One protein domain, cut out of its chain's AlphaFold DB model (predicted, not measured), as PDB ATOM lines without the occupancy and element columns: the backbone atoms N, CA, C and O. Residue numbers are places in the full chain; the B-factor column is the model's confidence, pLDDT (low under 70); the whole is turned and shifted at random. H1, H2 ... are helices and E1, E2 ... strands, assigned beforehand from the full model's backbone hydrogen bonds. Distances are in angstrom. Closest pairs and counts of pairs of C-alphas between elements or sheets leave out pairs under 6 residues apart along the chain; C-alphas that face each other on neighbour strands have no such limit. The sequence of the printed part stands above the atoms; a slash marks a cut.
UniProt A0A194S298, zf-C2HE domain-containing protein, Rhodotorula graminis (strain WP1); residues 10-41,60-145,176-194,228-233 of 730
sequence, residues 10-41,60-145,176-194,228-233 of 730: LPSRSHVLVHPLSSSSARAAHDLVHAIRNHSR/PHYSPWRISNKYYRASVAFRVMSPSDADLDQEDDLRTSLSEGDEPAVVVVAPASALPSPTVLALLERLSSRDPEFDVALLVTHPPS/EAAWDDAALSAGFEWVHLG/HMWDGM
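This is residues 10 to 41, 60 to 145, 176 to 194 and 228 to 233 of the 730 residues of the protein "zf-C2HE domain-containing protein" of Rhodotorula graminis (strain WP1) (UniProt A0A194S298). A twisted sheet of six strands, curled like part of a barrel, wraps round the helix H1 on one face, while H3 and H4 pack on its other face towards the E6 edge. H2 lies away from the sheet on an excursion between E3 and E4, whose residues 87 to 92 stick out. The printed part has 143 residues, with four named helices and six named strands in the order E1 H1 E2 E3 H2 E4 H3 E5 H4 E6. The mixed sheet runs E2, E3, E1, E4, E5, E6, antiparallel between E2 and E3 and parallel elsewhere. The class is mixed, helices and strands, and the whole is compact, with a radius of gyration of the C-alphas of 14.9 A and spans of 40 by 37 by 29 A.

E1, residues 15 to 20, begins at C-alpha 15 (151.720, 125.842, 128.998). H1, residues 23 to 38, is 23.1 A long. E2, residues 62 to 68, and E3, residues 72 to 80 and 25.0 A long, form a hairpin. H2 has residues 91 to 97, E4 105 to 111, over 20.2 A, and H3 118 to 128. E5 has residues 136 to 142, H4 176 to 185, and E6 189 to 192, ending at C-alpha 192 (154.101, 132.068, 150.511).

In the sheet, N 65 and O 76 of E2 and E3 are 2.7 A apart, within hydrogen-bond range, as are N 18 and O 79 of E1 and E3 at 2.9 A, N 19 and O 107 of E1 and E4 at 2.8 A, N 108 and O 138 of E4 and E5 at 2.8 A, and N 139 and O 189 of E5 and E6 at 2.8 A. The sheet curls round H1; the closest C-alphas of H1 and E4 are those of Ser 25 and Ala 110, 5.7 A apart. H3 and H4 are on the opposite face, giving three layers, helices on both faces of a sheet. H3 has a height over the sheet of 10.1 A and H4 one of 8.5 A, over E6. H3 and H4 are close but not clearly touching, C-alphas 121 and 182 being 6.8 A apart. E4, H3, E5 form a strand-helix-strand unit, two parallel neighbour strands joined through a helix, and E3, H2, E4 a split one, with E1 between its strands; both crossovers are right-handed. Every O i to N i+4 pair is within hydrogen-bond range in H1, H3 and H4; H2 has 1 of 3, and 1 of 4 O i to N i+3 pairs.

The two C-alphas farthest apart, of Lys 70 and Asp 89, are 47.8 A apart. Residues 42 to 59, 146 to 175 and 195 to 227 are not printed, with C-alpha gaps of 24.6, 19.1 and 24.8 A. Of the links printed whole, none is long. Mean pLDDT of the printed part is 80.6; residues 40 to 41, 60 to 61, 83 to 101 and 145 are under 70.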
ATOM      1  N   LEU A  10     152.305 127.647 120.935       76.19
ATOM      2  CA  LEU A  10     152.949 126.539 121.637       76.19
ATOM      3  C   LEU A  10     151.915 125.428 121.915       76.19
ATOM      4  O   LEU A  10     150.731 125.732 122.097       76.19
ATOM      5  N   PRO A  11     152.334 124.150 121.936       82.50
ATOM      6  CA  PRO A  11     151.437 123.067 122.317       82.50
ATOM      7  C   PRO A  11     150.974 123.256 123.768       82.50
ATOM      8  O   PRO A  11     151.683 123.849 124.582       82.50
ATOM      9  N   SER A  12     149.800 122.718 124.109       80.81
ATOM     10  CA  SER A  12     149.248 122.744 125.477       80.81
ATOM     11  C   SER A  12     150.247 122.229 126.516       80.81
ATOM     12  O   SER A  12     150.397 122.819 127.580       80.81
ATOM     13  N   ARG A  13     151.032 121.208 126.167       85.44
ATOM     14  CA  ARG A  13     152.102 120.652 127.009       85.44
ATOM     15  C   ARG A  13     153.268 121.602 127.312       85.44
ATOM     16  O   ARG A  13     154.101 121.319 128.164       85.44
ATOM     17  N   SER A  14     153.328 122.751 126.645       89.56
ATOM     18  CA  SER A  14     154.275 123.833 126.924       89.56
ATOM     19  C   SER A  14     153.620 125.000 127.674       89.56
ATOM     20  O   SER A  14     154.174 126.103 127.700       89.56
ATOM     21  N   HIS A  15     152.432 124.807 128.256       90.88
ATOM     22  CA  HIS A  15     151.720 125.842 128.998       90.88
ATOM     23  C   HIS A  15     151.736 125.606 130.512       90.88
ATOM     24  O   HIS A  15     151.622 124.482 130.990       90.88
ATOM     25  N   VAL A  16     151.829 126.708 131.261       92.88
ATOM     26  CA  VAL A  16     151.583 126.761 132.709       92.88
ATOM     27  C   VAL A  16     150.243 127.450 132.927       92.88
ATOM     28  O   VAL A  16     150.091 128.623 132.568       92.88
ATOM     29  N   LEU A  17     149.277 126.760 133.525       93.12
ATOM     30  CA  LEU A  17     148.004 127.360 133.916       93.12
ATOM     31  C   LEU A  17     148.184 128.179 135.194       93.12
ATOM     32  O   LEU A  17     148.794 127.714 136.149       93.12
ATOM     33  N   VAL A  18     147.648 129.397 135.230       93.75
ATOM     34  CA  VAL A  18     147.682 130.249 136.427       93.75
ATOM     35  C   VAL A  18     146.257 130.631 136.807       93.75
ATOM     36  O   VAL A  18     145.589 131.350 136.061       93.75
ATOM     37  N   HIS A  19     145.798 130.152 137.965       92.44
ATOM     38  CA  HIS A  19     144.434 130.311 138.471       92.44
ATOM     39  C   HIS A  19     144.368 131.326 139.619       92.44
ATOM     40  O   HIS A  19     144.608 130.962 140.770       92.44
ATOM     41  N   PRO A  20     144.025 132.597 139.352       91.44
ATOM     42  CA  PRO A  20     143.763 133.560 140.411       91.44
ATOM     43  C   PRO A  20     142.369 133.374 141.023       91.44
ATOM     44  O   PRO A  20     141.373 133.357 140.306       91.44
ATOM     45  N   LEU A  21     142.282 133.320 142.354       86.31
ATOM     46  CA  LEU A  21     141.011 133.135 143.077       86.31
ATOM     47  C   LEU A  21     140.175 134.405 143.281       86.31
ATOM     48  O   LEU A  21     139.036 134.342 143.727       86.31
ATOM     49  N   SER A  22     140.745 135.578 143.023       84.88
ATOM     50  CA  SER A  22     140.084 136.865 143.237       84.88
ATOM     51  C   SER A  22     140.661 137.920 142.302       84.88
ATOM     52  O   SER A  22     141.739 137.732 141.735       84.88
ATOM     53  N   SER A  23     140.017 139.083 142.184       82.06
ATOM     54  CA  SER A  23     140.589 140.208 141.428       82.06
ATOM     55  C   SER A  23     141.939 140.674 141.995       82.06
ATOM     56  O   SER A  23     142.832 141.039 141.230       82.06
ATOM     57  N   SER A  24     142.132 140.615 143.321       82.25
ATOM     58  CA  SER A  24     143.441 140.861 143.947       82.25
ATOM     59  C   SER A  24     144.471 139.797 143.571       82.25
ATOM     60  O   SER A  24     145.618 140.134 143.283       82.25
ATOM     61  N   SER A  25     144.054 138.534 143.498       87.44
ATOM     62  CA  SER A  25     144.924 137.429 143.098       87.44
ATOM     63  C   SER A  25     145.242 137.442 141.610       87.44
ATOM     64  O   SER A  25     146.316 137.000 141.233       87.44
ATOM     65  N   ALA A  26     144.376 138.000 140.761       87.69
ATOM     66  CA  ALA A  26     144.658 138.176 139.337       87.69
ATOM     67  C   ALA A  26     145.826 139.143 139.129       87.69
ATOM     68  O   ALA A  26     146.740 138.869 138.352       87.69
ATOM     69  N   ARG A  27     145.850 140.244 139.890       87.38
ATOM     70  CA  ARG A  27     146.995 141.158 139.902       87.38
ATOM     71  C   ARG A  27     148.259 140.464 140.411       87.38
ATOM     72  O   ARG A  27     149.275 140.511 139.728       87.38
ATOM     73  N   ALA A  28     148.173 139.772 141.548       88.38
ATOM     74  CA  ALA A  28     149.306 139.037 142.111       88.38
ATOM     75  C   ALA A  28     149.829 137.939 141.166       88.38
ATOM     76  O   ALA A  28     151.034 137.752 141.054       88.38
ATOM     77  N   ALA A  29     148.946 137.258 140.431       90.56
ATOM     78  CA  ALA A  29     149.303 136.267 139.422       90.56
ATOM     79  C   ALA A  29     150.091 136.893 138.262       90.56
ATOM     80  O   ALA A  29     151.107 136.345 137.838       90.56
ATOM     81  N   HIS A  30     149.669 138.061 137.768       91.06
ATOM     82  CA  HIS A  30     150.429 138.791 136.753       91.06
ATOM     83  C   HIS A  30     151.794 139.262 137.271       91.06
ATOM     84  O   HIS A  30     152.788 139.131 136.551       91.06
ATOM     85  N   ASP A  31     151.853 139.761 138.506       90.06
ATOM     86  CA  ASP A  31     153.098 140.194 139.146       90.06
ATOM     87  C   ASP A  31     154.058 139.006 139.353       90.06
ATOM     88  O   ASP A  31     155.241 139.104 139.027       90.06
ATOM     89  N   LEU A  32     153.542 137.848 139.782       91.75
ATOM     90  CA  LEU A  32     154.288 136.595 139.922       91.75
ATOM     91  C   LEU A  32     154.831 136.103 138.576       91.75
ATOM     92  O   LEU A  32     156.023 135.831 138.458       91.75
ATOM     93  N   VAL A  33     153.996 136.041 137.534       92.44
ATOM     94  CA  VAL A  33     154.435 135.664 136.177       92.44
ATOM     95  C   VAL A  33     155.511 136.624 135.670       92.44
ATOM     96  O   VAL A  33     156.485 136.206 135.041       92.44
ATOM     97  N   HIS A  34     155.376 137.922 135.947       90.31
ATOM     98  CA  HIS A  34     156.398 138.903 135.607       90.31
ATOM     99  C   HIS A  34     157.701 138.673 136.390       90.31
ATOM    100  O   HIS A  34     158.779 138.765 135.801       90.31
ATOM    101  N   ALA A  35     157.625 138.339 137.680       90.44
ATOM    102  CA  ALA A  35     158.786 138.029 138.510       90.44
ATOM    103  C   ALA A  35     159.516 136.769 138.014       90.44
ATOM    104  O   ALA A  35     160.713 136.834 137.741       90.44
ATOM    105  N   ILE A  36     158.790 135.672 137.766       91.06
ATOM    106  CA  ILE A  36     159.326 134.414 137.215       91.06
ATOM    107  C   ILE A  36     160.080 134.665 135.904       91.06
ATOM    108  O   ILE A  36     161.223 134.245 135.729       91.06
ATOM    109  N   ARG A  37     159.476 135.427 134.983       90.00
ATOM    110  CA  ARG A  37     160.079 135.721 133.672       90.00
ATOM    111  C   ARG A  37     161.370 136.533 133.758       90.00
ATOM    112  O   ARG A  37     162.159 136.500 132.813       90.00
ATOM    113  N   ASN A  38     161.574 137.264 134.850       86.62
ATOM    114  CA  ASN A  38     162.740 138.116 135.061       86.62
ATOM    115  C   ASN A  38     163.758 137.534 136.053       86.62
ATOM    116  O   ASN A  38     164.852 138.085 136.157       86.62
ATOM    117  N   HIS A  39     163.445 136.418 136.718       77.94
ATOM    118  CA  HIS A  39     164.271 135.824 137.771       77.94
ATOM    119  C   HIS A  39     165.687 135.421 137.293       77.94
ATOM    120  O   HIS A  39     166.635 135.481 138.063       77.94
ATOM    121  N   SER A  40     165.888 135.117 136.002       59.59
ATOM    122  CA  SER A  40     167.192 134.698 135.440       59.59
ATOM    123  C   SER A  40     167.988 135.793 134.705       59.59
ATOM    124  O   SER A  40     168.699 135.496 133.746       59.59
ATOM    125  N   ARG A  41     167.884 137.071 135.100       52.47
ATOM    126  CA  ARG A  41     168.661 138.165 134.467       52.47
ATOM    127  C   ARG A  41     169.979 138.542 135.159       52.47
ATOM    128  O   ARG A  41     170.623 139.473 134.684       52.47
ATOM    129  N   PRO A  60     145.458 138.139 124.617       51.75
ATOM    130  CA  PRO A  60     145.544 138.680 125.981       51.75
ATOM    131  C   PRO A  60     145.728 137.623 127.087       51.75
ATOM    132  O   PRO A  60     145.951 137.990 128.235       51.75
ATOM    133  N   HIS A  61     145.682 136.330 126.750       60.28
ATOM    134  CA  HIS A  61     145.719 135.224 127.711       60.28
ATOM    135  C   HIS A  61     147.061 134.487 127.804       60.28
ATOM    136  O   HIS A  61     147.212 133.681 128.715       60.28
ATOM    137  N   TYR A  62     148.034 134.742 126.918       76.56
ATOM    138  CA  TYR A  62     149.295 133.986 126.876       76.56
ATOM    139  C   TYR A  62     150.519 134.881 127.085       76.56
ATOM    140  O   TYR A  62     150.762 135.827 126.334       76.56
ATOM    141  N   SER A  63     151.326 134.550 128.091       84.62
ATOM    142  CA  SER A  63     152.576 135.236 128.424       84.62
ATOM    143  C   SER A  63     153.774 134.317 128.162       84.62
ATOM    144  O   SER A  63     154.051 133.441 128.979       84.62
ATOM    145  N   PRO A  64     154.517 134.498 127.053       89.19
ATOM    146  CA  PRO A  64     155.624 133.615 126.703       89.19
ATOM    147  C   PRO A  64     156.822 133.795 127.643       89.19
ATOM    148  O   PRO A  64     157.199 134.916 128.017       89.19
ATOM    149  N   TRP A  65     157.461 132.680 127.959       90.62
ATOM    150  CA  TRP A  65     158.647 132.547 128.785       90.62
ATOM    151  C   TRP A  65     159.630 131.572 128.131       90.62
ATOM    152  O   TRP A  65     159.248 130.621 127.457       90.62
ATOM    153  N   ARG A  66     160.925 131.834 128.281       88.12
ATOM    154  CA  ARG A  66     161.970 130.943 127.783       88.12
ATOM    155  C   ARG A  66     162.779 130.467 128.970       88.12
ATOM    156  O   ARG A  66     163.491 131.266 129.571       88.12
ATOM    157  N   ILE A  67     162.677 129.177 129.254       86.88
ATOM    158  CA  ILE A  67     163.515 128.515 130.244       86.88
ATOM    159  C   ILE A  67     164.882 128.303 129.608       86.88
ATOM    160  O   ILE A  67     164.990 127.864 128.461       86.88
ATOM    161  N   SER A  68     165.936 128.649 130.337       83.06
ATOM    162  CA  SER A  68     167.312 128.404 129.924       83.06
ATOM    163  C   SER A  68     168.154 128.165 131.163       83.06
ATOM    164  O   SER A  68     168.304 129.060 131.988       83.06
ATOM    165  N   ASN A  69     168.743 126.981 131.274       80.06
ATOM    166  CA  ASN A  69     169.699 126.651 132.325       80.06
ATOM    167  C   ASN A  69     170.923 125.928 131.735       80.06
ATOM    168  O   ASN A  69     171.066 125.800 130.518       80.06
ATOM    169  N   LYS A  70     171.831 125.454 132.596       78.38
ATOM    170  CA  LYS A  70     173.077 124.785 132.175       78.38
ATOM    171  C   LYS A  70     172.877 123.446 131.452       78.38
ATOM    172  O   LYS A  70     173.849 122.888 130.947       78.38
ATOM    173  N   TYR A  71     171.657 122.917 131.443       76.75
ATOM    174  CA  TYR A  71     171.312 121.621 130.872       76.75
ATOM    175  C   TYR A  71     170.462 121.760 129.608       76.75
ATOM    176  O   TYR A  71     170.693 121.024 128.647       76.75
ATOM    177  N   TYR A  72     169.510 122.698 129.586       84.75
ATOM    178  CA  TYR A  72     168.525 122.793 128.514       84.75
ATOM    179  C   TYR A  72     167.946 124.193 128.284       84.75
ATOM    180  O   TYR A  72     168.093 125.106 129.101       84.75
ATOM    181  N   ARG A  73     167.246 124.333 127.155       87.25
ATOM    182  CA  ARG A  73     166.396 125.467 126.790       87.25
ATOM    183  C   ARG A  73     165.015 124.972 126.381       87.25
ATOM    184  O   ARG A  73     164.924 123.987 125.665       87.25
ATOM    185  N   ALA A  74     163.958 125.655 126.803       87.75
ATOM    186  CA  ALA A  74     162.586 125.333 126.409       87.75
ATOM    187  C   ALA A  74     161.754 126.612 126.242       87.75
ATOM    188  O   ALA A  74     162.030 127.633 126.880       87.75
ATOM    189  N   SER A  75     160.748 126.572 125.365       90.81
ATOM    190  CA  SER A  75     159.776 127.663 125.209       90.81
ATOM    191  C   SER A  75     158.483 127.276 125.916       90.81
ATOM    192  O   SER A  75     157.896 126.253 125.595       90.81
ATOM    193  N   VAL A  76     158.061 128.101 126.869       90.81
ATOM    194  CA  VAL A  76     156.898 127.875 127.735       90.81
ATOM    195  C   VAL A  76     155.986 129.099 127.652       90.81
ATOM    196  O   VAL A  76     156.452 130.203 127.369       90.81
ATOM    197  N   ALA A  77     154.686 128.962 127.889       91.81
ATOM    198  CA  ALA A  77     153.802 130.117 128.042       91.81
ATOM    199  C   ALA A  77     152.922 129.999 129.284       91.81
ATOM    200  O   ALA A  77     152.321 128.965 129.543       91.81
ATOM    201  N   PHE A  78     152.802 131.091 130.032       92.06
ATOM    202  CA  PHE A  78     151.828 131.189 131.113       92.06
ATOM    203  C   PHE A  78     150.463 131.551 130.545       92.06
ATOM    204  O   PHE A  78     150.355 132.502 129.763       92.06
ATOM    205  N   ARG A  79     149.430 130.841 130.985       90.81
ATOM    206  CA  ARG A  79     148.034 131.121 130.671       90.81
ATOM    207  C   ARG A  79     147.313 131.555 131.945       90.81
ATOM    208  O   ARG A  79     146.970 130.722 132.778       90.81
ATOM    209  N   VAL A  80     147.115 132.863 132.108       89.88
ATOM    210  CA  VAL A  80     146.422 133.423 133.284       89.88
ATOM    211  C   VAL A  80     144.916 133.401 133.035       89.88
ATOM    212  O   VAL A  80     144.437 133.948 132.040       89.88
ATOM    213  N   MET A  81     144.185 132.745 133.930       85.94
ATOM    214  CA  MET A  81     142.732 132.579 133.863       85.94
ATOM    215  C   MET A  81     142.021 133.835 134.373       85.94
ATOM    216  O   MET A  81     142.507 134.487 135.300       85.94
ATOM    217  N   SER A  82     140.889 134.208 133.765       75.06
ATOM    218  CA  SER A  82     140.123 135.369 134.229       75.06
ATOM    219  C   SER A  82     139.277 134.982 135.446       75.06
ATOM    220  O   SER A  82     138.595 133.961 135.396       75.06
ATOM    221  N   PRO A  83     139.232 135.792 136.521       59.88
ATOM    222  CA  PRO A  83     138.353 135.520 137.660       59.88
ATOM    223  C   PRO A  83     136.860 135.573 137.281       59.88
ATOM    224  O   PRO A  83     136.042 134.940 137.932       59.88
ATOM    225  N   SER A  84     136.496 136.269 136.197       51.09
ATOM    226  CA  SER A  84     135.126 136.306 135.659       51.09
ATOM    227  C   SER A  84     134.685 135.016 134.962       51.09
ATOM    228  O   SER A  84     133.495 134.856 134.719       51.09
ATOM    229  N   ASP A  85     135.615 134.114 134.641       46.81
ATOM    230  CA  ASP A  85     135.268 132.787 134.126       46.81
ATOM    231  C   ASP A  85     134.825 131.852 135.262       46.81
ATOM    232  O   ASP A  85     134.263 130.808 134.977       46.81
ATOM    233  N   ALA A  86     135.029 132.217 136.538       43.84
ATOM    234  CA  ALA A  86     134.659 131.408 137.703       43.84
ATOM    235  C   ALA A  86     133.269 131.730 138.298       43.84
ATOM    236  O   ALA A  86     132.769 130.928 139.079       43.84
ATOM    237  N   ASP A  87     132.648 132.854 137.910       38.19
ATOM    238  CA  ASP A  87     131.436 133.420 138.544       38.19
ATOM    239  C   ASP A  87     130.264 133.663 137.559       38.19
ATOM    240  O   ASP A  87     129.460 134.578 137.747       38.19
ATOM    241  N   LEU A  88     130.130 132.875 136.487       36.62
ATOM    242  CA  LEU A  88     128.944 132.925 135.619       36.62
ATOM    243  C   LEU A  88     128.169 131.609 135.692       36.62
ATOM    244  O   LEU A  88     128.741 130.543 135.488       36.62
ATOM    245  N   ASP A  89     126.861 131.720 135.951       36.66
ATOM    246  CA  ASP A  89     125.841 130.665 136.082       36.66
ATOM    247  C   ASP A  89     125.621 129.818 134.801       36.66
ATOM    248  O   ASP A  89     124.497 129.622 134.337       36.66
ATOM    249  N   GLN A  90     126.693 129.322 134.188       38.25
ATOM    250  CA  GLN A  90     126.679 128.339 133.107       38.25
ATOM    251  C   GLN A  90     127.640 127.209 133.480       38.25
ATOM    252  O   GLN A  90     128.807 127.196 133.100       38.25
ATOM    253  N   GLU A  91     127.128 126.247 134.254       40.31
ATOM    254  CA  GLU A  91     127.868 125.066 134.721       40.31
ATOM    255  C   GLU A  91     128.453 124.185 133.593       40.31
ATOM    256  O   GLU A  91     129.297 123.335 133.873       40.31
ATOM    257  N   ASP A  92     128.060 124.383 132.330       37.00
ATOM    258  CA  ASP A  92     128.498 123.553 131.195       37.00
ATOM    259  C   ASP A  92     129.855 123.974 130.580       37.00
ATOM    260  O   ASP A  92     130.647 123.108 130.205       37.00
ATOM    261  N   ASP A  93     130.212 125.264 130.536       36.62
ATOM    262  CA  ASP A  93     131.470 125.707 129.890       36.62
ATOM    263  C   ASP A  93     132.693 125.634 130.835       36.62
ATOM    264  O   ASP A  93     133.830 125.385 130.413       36.62
ATOM    265  N   LEU A  94     132.473 125.770 132.146       40.78
ATOM    266  CA  LEU A  94     133.510 125.630 133.181       40.78
ATOM    267  C   LEU A  94     133.940 124.179 133.410       40.78
ATOM    268  O   LEU A  94     135.115 123.923 133.691       40.78
ATOM    269  N   ARG A  95     133.012 123.224 133.260       43.44
ATOM    270  CA  ARG A  95     133.337 121.792 133.285       43.44
ATOM    271  C   ARG A  95     134.298 121.428 132.163       43.44
ATOM    272  O   ARG A  95     135.139 120.573 132.381       43.44
ATOM    273  N   THR A  96     134.235 122.118 131.031       43.41
ATOM    274  CA  THR A  96     135.008 121.805 129.822       43.41
ATOM    275  C   THR A  96     136.411 122.445 129.845       43.41
ATOM    276  O   THR A  96     137.397 121.813 129.486       43.41
ATOM    277  N   SER A  97     136.564 123.671 130.365       50.12
ATOM    278  CA  SER A  97     137.858 124.393 130.351       50.12
ATOM    279  C   SER A  97     138.881 123.969 131.417       50.12
ATOM    280  O   SER A  97     140.082 124.151 131.213       50.12
ATOM    281  N   LEU A  98     138.429 123.409 132.543       52.38
ATOM    282  CA  LEU A  98     139.291 122.943 133.640       52.38
ATOM    283  C   LEU A  98     139.654 121.453 133.544       52.38
ATOM    284  O   LEU A  98     140.588 121.025 134.223       52.38
ATOM    285  N   SER A  99     138.927 120.681 132.726       48.12
ATOM    286  CA  SER A  99     139.044 119.217 132.648       48.12
ATOM    287  C   SER A  99     139.583 118.670 131.319       48.12
ATOM    288  O   SER A  99     139.977 117.512 131.289       48.12
ATOM    289  N   GLU A 100     139.661 119.465 130.240       52.09
ATOM    290  CA  GLU A 100     140.045 118.971 128.897       52.09
ATOM    291  C   GLU A 100     141.445 119.418 128.419       52.09
ATOM    292  O   GLU A 100     141.673 119.652 127.232       52.09
ATOM    293  N   GLY A 101     142.407 119.564 129.330       64.81
ATOM    294  CA  GLY A 101     143.745 120.066 129.003       64.81
ATOM    295  C   GLY A 101     144.879 119.048 129.183       64.81
ATOM    296  O   GLY A 101     144.864 118.254 130.117       64.81
ATOM    297  N   ASP A 102     145.931 119.169 128.371       78.81
ATOM    298  CA  ASP A 102     147.207 118.434 128.514       78.81
ATOM    299  C   ASP A 102     148.322 119.307 129.140       78.81
ATOM    300  O   ASP A 102     149.507 118.997 129.024       78.81
ATOM    301  N   GLU A 103     147.987 120.457 129.738       89.12
ATOM    302  CA  GLU A 103     148.980 121.302 130.413       89.12
ATOM    303  C   GLU A 103     149.586 120.589 131.637       89.12
ATOM    304  O   GLU A 103     148.837 120.215 132.540       89.12
ATOM    305  N   PRO A 104     150.921 120.449 131.730       89.31
ATOM    306  CA  PRO A 104     151.568 119.685 132.795       89.31
ATOM    307  C   PRO A 104     151.744 120.479 134.091       89.31
ATOM    308  O   PRO A 104     152.143 119.914 135.103       89.31
ATOM    309  N   ALA A 105     151.500 121.793 134.082       92.62
ATOM    310  CA  ALA A 105     151.767 122.655 135.227       92.62
ATOM    311  C   ALA A 105     150.599 123.591 135.548       92.62
ATOM    312  O   ALA A 105     150.049 124.246 134.656       92.62
ATOM    313  N   VAL A 106     150.291 123.729 136.839       94.88
ATOM    314  CA  VAL A 106     149.289 124.651 137.375       94.88
ATOM    315  C   VAL A 106     149.820 125.428 138.582       94.88
ATOM    316  O   VAL A 106     150.509 124.893 139.447       94.88
ATOM    317  N   VAL A 107     149.474 126.713 138.646       96.00
ATOM    318  CA  VAL A 107     149.770 127.621 139.757       96.00
ATOM    319  C   VAL A 107     148.471 128.280 140.215       96.00
ATOM    320  O   VAL A 107     147.926 129.144 139.526       96.00
ATOM    321  N   VAL A 108     147.959 127.892 141.378       95.88
ATOM    322  CA  VAL A 108     146.807 128.535 142.019       95.88
ATOM    323  C   VAL A 108     147.308 129.721 142.831       95.88
ATOM    324  O   VAL A 108     148.195 129.567 143.658       95.88
ATOM    325  N   VAL A 109     146.751 130.911 142.610       95.12
ATOM    326  CA  VAL A 109     147.152 132.138 143.308       95.12
ATOM    327  C   VAL A 109     146.016 132.602 144.211       95.12
ATOM    328  O   VAL A 109     144.927 132.936 143.733       95.12
ATOM    329  N   ALA A 110     146.278 132.638 145.516       93.69
ATOM    330  CA  ALA A 110     145.293 132.905 146.562       93.69
ATOM    331  C   ALA A 110     145.731 134.060 147.484       93.69
ATOM    332  O   ALA A 110     146.928 134.240 147.719       93.69
ATOM    333  N   PRO A 111     144.798 134.856 148.038       92.06
ATOM    334  CA  PRO A 111     145.142 135.806 149.087       92.06
ATOM    335  C   PRO A 111     145.440 135.054 150.391       92.06
ATOM    336  O   PRO A 111     144.745 134.099 150.733       92.06
ATOM    337  N   ALA A 112     146.454 135.497 151.129       90.25
ATOM    338  CA  ALA A 112     146.775 134.961 152.445       90.25
ATOM    339  C   ALA A 112     145.674 135.303 153.466       90.25
ATOM    340  O   ALA A 112     145.233 136.454 153.563       90.25
ATOM    341  N   SER A 113     145.255 134.306 154.242       90.25
ATOM    342  CA  SER A 113     144.316 134.425 155.364       90.25
ATOM    343  C   SER A 113     144.715 133.470 156.487       90.25
ATOM    344  O   SER A 113     145.509 132.566 156.253       90.25
ATOM    345  N   ALA A 114     144.151 133.644 157.687       87.50
ATOM    346  CA  ALA A 114     144.467 132.802 158.847       87.50
ATOM    347  C   ALA A 114     144.328 131.295 158.553       87.50
ATOM    348  O   ALA A 114     145.179 130.523 158.959       87.50
ATOM    349  N   LEU A 115     143.302 130.901 157.790       88.69
ATOM    350  CA  LEU A 115     143.083 129.539 157.288       88.69
ATOM    351  C   LEU A 115     142.747 129.580 155.785       88.69
ATOM    352  O   LEU A 115     142.245 130.616 155.324       88.69
ATOM    353  N   PRO A 116     142.972 128.492 155.026       90.19
ATOM    354  CA  PRO A 116     142.546 128.390 153.632       90.19
ATOM    355  C   PRO A 116     141.023 128.496 153.513       90.19
ATOM    356  O   PRO A 116     140.268 127.881 154.267       90.19
ATOM    357  N   SER A 117     140.548 129.313 152.570       89.50
ATOM    358  CA  SER A 117     139.108 129.503 152.384       89.50
ATOM    359  C   SER A 117     138.462 128.265 151.739       89.50
ATOM    360  O   SER A 117     139.115 127.573 150.955       89.50
ATOM    361  N   PRO A 118     137.160 128.004 151.966       87.31
ATOM    362  CA  PRO A 118     136.455 126.903 151.302       87.31
ATOM    363  C   PRO A 118     136.546 126.961 149.770       87.31
ATOM    364  O   PRO A 118     136.568 125.931 149.106       87.31
ATOM    365  N   THR A 119     136.647 128.169 149.207       86.56
ATOM    366  CA  THR A 119     136.843 128.389 147.769       86.56
ATOM    367  C   THR A 119     138.205 127.888 147.287       86.56
ATOM    368  O   THR A 119     138.284 127.317 146.202       86.56
ATOM    369  N   VAL A 120     139.269 128.072 148.082       89.94
ATOM    370  CA  VAL A 120     140.599 127.505 147.794       89.94
ATOM    371  C   VAL A 120     140.500 125.982 147.788       89.94
ATOM    372  O   VAL A 120     140.865 125.359 146.797       89.94
ATOM    373  N   LEU A 121     139.949 125.398 148.858       90.50
ATOM    374  CA  LEU A 121     139.857 123.944 149.031       90.50
ATOM    375  C   LEU A 121     139.073 123.276 147.892       90.50
ATOM    376  O   LEU A 121     139.563 122.330 147.284       90.50
ATOM    377  N   ALA A 122     137.908 123.823 147.535       85.94
ATOM    378  CA  ALA A 122     137.089 123.301 146.441       85.94
ATOM    379  C   ALA A 122     137.791 123.389 145.074       85.94
ATOM    380  O   ALA A 122     137.616 122.512 144.225       85.94
ATOM    381  N   LEU A 123     138.590 124.439 144.833       87.56
ATOM    382  CA  LEU A 123     139.368 124.540 143.600       87.56
ATOM    383  C   LEU A 123     140.500 123.508 143.567       87.56
ATOM    384  O   LEU A 123     140.692 122.879 142.528       87.56
ATOM    385  N   LEU A 124     141.233 123.349 144.672       89.50
ATOM    386  CA  LEU A 124     142.329 122.386 144.781       89.50
ATOM    387  C   LEU A 124     141.828 120.952 144.585       89.50
ATOM    388  O   LEU A 124     142.372 120.239 143.750       89.50
ATOM    389  N   GLU A 125     140.739 120.568 145.257       85.88
ATOM    390  CA  GLU A 125     140.106 119.254 145.094       85.88
ATOM    391  C   GLU A 125     139.715 119.009 143.629       85.88
ATOM    392  O   GLU A 125     140.075 117.990 143.036       85.88
ATOM    393  N   ARG A 126     139.068 119.989 142.987       85.12
ATOM    394  CA  ARG A 126     138.678 119.882 141.577       85.12
ATOM    395  C   ARG A 126     139.885 119.731 140.648       85.12
ATOM    396  O   ARG A 126     139.846 118.891 139.755       85.12
ATOM    397  N   LEU A 127     140.941 120.519 140.847       86.75
ATOM    398  CA  LEU A 127     142.162 120.437 140.037       86.75
ATOM    399  C   LEU A 127     142.926 119.126 140.276       86.75
ATOM    400  O   LEU A 127     143.466 118.578 139.321       86.75
ATOM    401  N   SER A 128     142.917 118.599 141.505       83.81
ATOM    402  CA  SER A 128     143.537 117.311 141.856       83.81
ATOM    403  C   SER A 128     142.844 116.110 141.202       83.81
ATOM    404  O   SER A 128     143.461 115.075 140.981       83.81
ATOM    405  N   SER A 129     141.563 116.256 140.848       82.12
ATOM    406  CA  SER A 129     140.769 115.217 140.176       82.12
ATOM    407  C   SER A 129     140.885 115.212 138.643       82.12
ATOM    408  O   SER A 129     140.184 114.446 137.981       82.12
ATOM    409  N   ARG A 130     141.724 116.082 138.064       82.12
ATOM    410  CA  ARG A 130     141.928 116.190 136.612       82.12
ATOM    411  C   ARG A 130     142.721 114.992 136.068       82.12
ATOM    412  O   ARG A 130     143.640 114.510 136.718       82.12
ATOM    413  N   ASP A 131     142.388 114.567 134.850       74.19
ATOM    414  CA  ASP A 131     143.121 113.554 134.080       74.19
ATOM    415  C   ASP A 131     143.521 114.148 132.712       74.19
ATOM    416  O   ASP A 131     142.625 114.573 131.976       74.19
ATOM    417  N   PRO A 132     144.820 114.231 132.358       73.31
ATOM    418  CA  PRO A 132     145.985 113.831 133.155       73.31
ATOM    419  C   PRO A 132     146.228 114.737 134.378       73.31
ATOM    420  O   PRO A 132     145.900 115.926 134.358       73.31
ATOM    421  N   GLU A 133     146.828 114.164 135.429       81.50
ATOM    422  CA  GLU A 133     147.291 114.902 136.617       81.50
ATOM    423  C   GLU A 133     148.392 115.906 136.232       81.50
ATOM    424  O   GLU A 133     149.155 115.692 135.285       81.50
ATOM    425  N   PHE A 134     148.489 117.015 136.967       87.69
ATOM    426  CA  PHE A 134     149.567 117.981 136.782       87.69
ATOM    427  C   PHE A 134     150.901 117.424 137.302       87.69
ATOM    428  O   PHE A 134     151.012 117.037 138.461       87.69
ATOM    429  N   ASP A 135     151.948 117.487 136.483       87.44
ATOM    430  CA  ASP A 135     153.322 117.181 136.895       87.44
ATOM    431  C   ASP A 135     153.888 118.227 137.870       87.44
ATOM    432  O   ASP A 135     154.768 117.924 138.679       87.44
ATOM    433  N   VAL A 136     153.414 119.475 137.774       91.38
ATOM    434  CA  VAL A 136     153.758 120.575 138.685       91.38
ATOM    435  C   VAL A 136     152.479 121.254 139.164       91.38
ATOM    436  O   VAL A 136     151.810 121.934 138.389       91.38
ATOM    437  N   ALA A 137     152.164 121.131 140.450       95.00
ATOM    438  CA  ALA A 137     150.996 121.754 141.067       95.00
ATOM    439  C   ALA A 137     151.433 122.647 142.237       95.00
ATOM    440  O   ALA A 137     151.952 122.158 143.236       95.00
ATOM    441  N   LEU A 138     151.253 123.965 142.106       95.75
ATOM    442  CA  LEU A 138     151.688 124.949 143.106       95.75
ATOM    443  C   LEU A 138     150.512 125.768 143.640       95.75
ATOM    444  O   LEU A 138     149.742 126.331 142.861       95.75
ATOM    445  N   LEU A 139     150.397 125.886 144.962       96.56
ATOM    446  CA  LEU A 139     149.527 126.848 145.633       96.56
ATOM    447  C   LEU A 139     150.374 128.023 146.117       96.56
ATOM    448  O   LEU A 139     151.181 127.894 147.030       96.56
ATOM    449  N   VAL A 140     150.176 129.196 145.529       96.38
ATOM    450  CA  VAL A 140     150.936 130.403 145.850       96.38
ATOM    451  C   VAL A 140     150.046 131.400 146.576       96.38
ATOM    452  O   VAL A 140     149.052 131.888 146.033       96.38
ATOM    453  N   THR A 141     150.419 131.741 147.806       95.56
ATOM    454  CA  THR A 141     149.706 132.752 148.594       95.56
ATOM    455  C   THR A 141     150.417 134.097 148.541       95.56
ATOM    456  O   THR A 141     151.644 134.162 148.534       95.56
ATOM    457  N   HIS A 142     149.644 135.182 148.487       92.81
ATOM    458  CA  HIS A 142     150.170 136.548 148.487       92.81
ATOM    459  C   HIS A 142     149.556 137.379 149.622       92.81
ATOM    460  O   HIS A 142     148.380 137.192 149.948       92.81
ATOM    461  N   PRO A 143     150.290 138.347 150.198       87.56
ATOM    462  CA  PRO A 143     149.764 139.225 151.227       87.56
ATOM    463  C   PRO A 143     148.577 140.030 150.688       87.56
ATOM    464  O   PRO A 143     148.534 140.370 149.493       87.56
ATOM    465  N   PRO A 144     147.602 140.361 151.551       77.31
ATOM    466  CA  PRO A 144     146.498 141.225 151.165       77.31
ATOM    467  C   PRO A 144     147.049 142.578 150.702       77.31
ATOM    468  O   PRO A 144     147.894 143.191 151.356       77.31
ATOM    469  N   SER A 145     146.586 143.046 149.541       66.81
ATOM    470  CA  SER A 145     147.015 144.341 149.012       66.81
ATOM    471  C   SER A 145     146.573 145.448 149.980       66.81
ATOM    472  O   SER A 145     145.402 145.454 150.373       66.81
ATOM    473  N   GLU A 176     150.277 128.494 158.820       86.88
ATOM    474  CA  GLU A 176     151.096 127.905 157.764       86.88
ATOM    475  C   GLU A 176     150.860 126.395 157.635       86.88
ATOM    476  O   GLU A 176     150.800 125.878 156.522       86.88
ATOM    477  N   ALA A 177     150.632 125.699 158.755       79.38
ATOM    478  CA  ALA A 177     150.373 124.264 158.762       79.38
ATOM    479  C   ALA A 177     149.030 123.923 158.106       79.38
ATOM    480  O   ALA A 177     148.947 122.961 157.347       79.38
ATOM    481  N   ALA A 178     147.986 124.722 158.342       82.50
ATOM    482  CA  ALA A 178     146.690 124.519 157.697       82.50
ATOM    483  C   ALA A 178     146.740 124.752 156.178       82.50
ATOM    484  O   ALA A 178     146.035 124.082 155.423       82.50
ATOM    485  N   TRP A 179     147.551 125.708 155.716       88.69
ATOM    486  CA  TRP A 179     147.743 125.957 154.286       88.69
ATOM    487  C   TRP A 179     148.588 124.879 153.606       88.69
ATOM    488  O   TRP A 179     148.255 124.479 152.490       88.69
ATOM    489  N   ASP A 180     149.632 124.396 154.279       85.62
ATOM    490  CA  ASP A 180     150.461 123.292 153.793       85.62
ATOM    491  C   ASP A 180     149.659 121.981 153.719       85.62
ATOM    492  O   ASP A 180     149.630 121.342 152.670       85.62
ATOM    493  N   ASP A 181     148.892 121.633 154.761       79.25
ATOM    494  CA  ASP A 181     148.027 120.441 154.780       79.25
ATOM    495  C   ASP A 181     146.947 120.488 153.683       79.25
ATOM    496  O   ASP A 181     146.721 119.512 152.961       79.25
ATOM    497  N   ALA A 182     146.323 121.652 153.478       80.00
ATOM    498  CA  ALA A 182     145.356 121.863 152.402       80.00
ATOM    499  C   ALA A 182     145.970 121.711 151.001       80.00
ATOM    500  O   ALA A 182     145.315 121.200 150.093       80.00
ATOM    501  N   ALA A 183     147.213 122.158 150.805       84.19
ATOM    502  CA  ALA A 183     147.914 121.980 149.540       84.19
ATOM    503  C   ALA A 183     148.304 120.510 149.332       84.19
ATOM    504  O   ALA A 183     147.953 119.922 148.308       84.19
ATOM    505  N   LEU A 184     148.945 119.888 150.326       77.50
ATOM    506  CA  LEU A 184     149.440 118.514 150.263       77.50
ATOM    507  C   LEU A 184     148.320 117.485 150.103       77.50
ATOM    508  O   LEU A 184     148.462 116.550 149.313       77.50
ATOM    509  N   SER A 185     147.194 117.663 150.797       78.31
ATOM    510  CA  SER A 185     146.025 116.780 150.664       78.31
ATOM    511  C   SER A 185     145.438 116.773 149.248       78.31
ATOM    512  O   SER A 185     144.859 115.767 148.837       78.31
ATOM    513  N   ALA A 186     145.643 117.850 148.485       82.75
ATOM    514  CA  ALA A 186     145.256 117.967 147.083       82.75
ATOM    515  C   ALA A 186     146.415 117.749 146.088       82.75
ATOM    516  O   ALA A 186     146.220 117.931 144.887       82.75
ATOM    517  N   GLY A 187     147.615 117.381 146.554       82.88
ATOM    518  CA  GLY A 187     148.785 117.144 145.697       82.88
ATOM    519  C   GLY A 187     149.532 118.404 145.233       82.88
ATOM    520  O   GLY A 187     150.291 118.336 144.269       82.88
ATOM    521  N   PHE A 188     149.341 119.548 145.894       93.44
ATOM    522  CA  PHE A 188     150.016 120.816 145.596       93.44
ATOM    523  C   PHE A 188     151.180 121.078 146.563       93.44
ATOM    524  O   PHE A 188     151.094 120.768 147.749       93.44
ATOM    525  N   GLU A 189     152.240 121.733 146.087       91.62
ATOM    526  CA  GLU A 189     153.248 122.367 146.950       91.62
ATOM    527  C   GLU A 189     152.820 123.804 147.273       91.62
ATOM    528  O   GLU A 189     152.440 124.566 146.377       91.62
ATOM    529  N   TRP A 190     152.901 124.203 148.543       95.12
ATOM    530  CA  TRP A 190     152.557 125.554 148.973       95.12
ATOM    531  C   TRP A 190     153.774 126.494 149.033       95.12
ATOM    532  O   TRP A 190     154.847 126.149 149.532       95.12
ATOM    533  N   VAL A 191     153.601 127.722 148.527       94.25
ATOM    534  CA  VAL A 191     154.601 128.800 148.567       94.25
ATOM    535  C   VAL A 191     153.953 130.107 149.028       94.25
ATOM    536  O   VAL A 191     152.983 130.587 148.435       94.25
ATOM    537  N   HIS A 192     154.521 130.743 150.055       93.62
ATOM    538  CA  HIS A 192     154.101 132.068 150.511       93.62
ATOM    539  C   HIS A 192     155.015 133.172 149.959       93.62
ATOM    540  O   HIS A 192     156.210 133.222 150.248       93.62
ATOM    541  N   LEU A 193     154.460 134.089 149.162       88.75
ATOM    542  CA  LEU A 193     155.159 135.289 148.703       88.75
ATOM    543  C   LEU A 193     155.086 136.327 149.827       88.75
ATOM    544  O   LEU A 193     154.139 137.100 149.852       88.75
ATOM    545  N   GLY A 194     156.022 136.335 150.779       77.56
ATOM    546  CA  GLY A 194     156.026 137.304 151.887       77.56
ATOM    547  C   GLY A 194     155.917 138.784 151.444       77.56
ATOM    548  O   GLY A 194     156.034 139.107 150.256       77.56
ATOM    549  N   HIS A 228     160.622 120.393 135.750       86.25
ATOM    550  CA  HIS A 228     159.745 119.744 134.782       86.25
ATOM    551  C   HIS A 228     160.391 119.579 133.391       86.25
ATOM    552  O   HIS A 228     161.151 120.427 132.911       86.25
ATOM    553  N   MET A 229     160.060 118.471 132.725       84.56
ATOM    554  CA  MET A 229     160.546 118.104 131.393       84.56
ATOM    555  C   MET A 229     159.604 118.636 130.308       84.56
ATOM    556  O   MET A 229     158.707 117.936 129.853       84.56
ATOM    557  N   TRP A 230     159.834 119.876 129.883       87.62
ATOM    558  CA  TRP A 230     158.987 120.567 128.908       87.62
ATOM    559  C   TRP A 230     159.075 119.997 127.483       87.62
ATOM    560  O   TRP A 230     160.153 119.642 127.000       87.62
ATOM    561  N   ASP A 231     157.957 120.029 126.756       81.56
ATOM    562  CA  ASP A 231     157.939 119.733 125.322       81.56
ATOM    563  C   ASP A 231     158.829 120.715 124.534       81.56
ATOM    564  O   ASP A 231     158.840 121.926 124.775       81.56
ATOM    565  N   GLY A 232     159.597 120.187 123.576       79.38
ATOM    566  CA  GLY A 232     160.522 120.986 122.759       79.38
ATOM    567  C   GLY A 232     161.804 121.422 123.482       79.38
ATOM    568  O   GLY A 232     162.454 122.376 123.057       79.38
ATOM    569  N   MET A 233     162.171 120.748 124.575       84.31
ATOM    570  CA  MET A 233     163.411 120.974 125.315       84.31
ATOM    571  C   MET A 233     164.661 120.654 124.474       84.31
ATOM    572  O   MET A 233     164.896 119.521 124.056       84.31
TER     573      MET A 233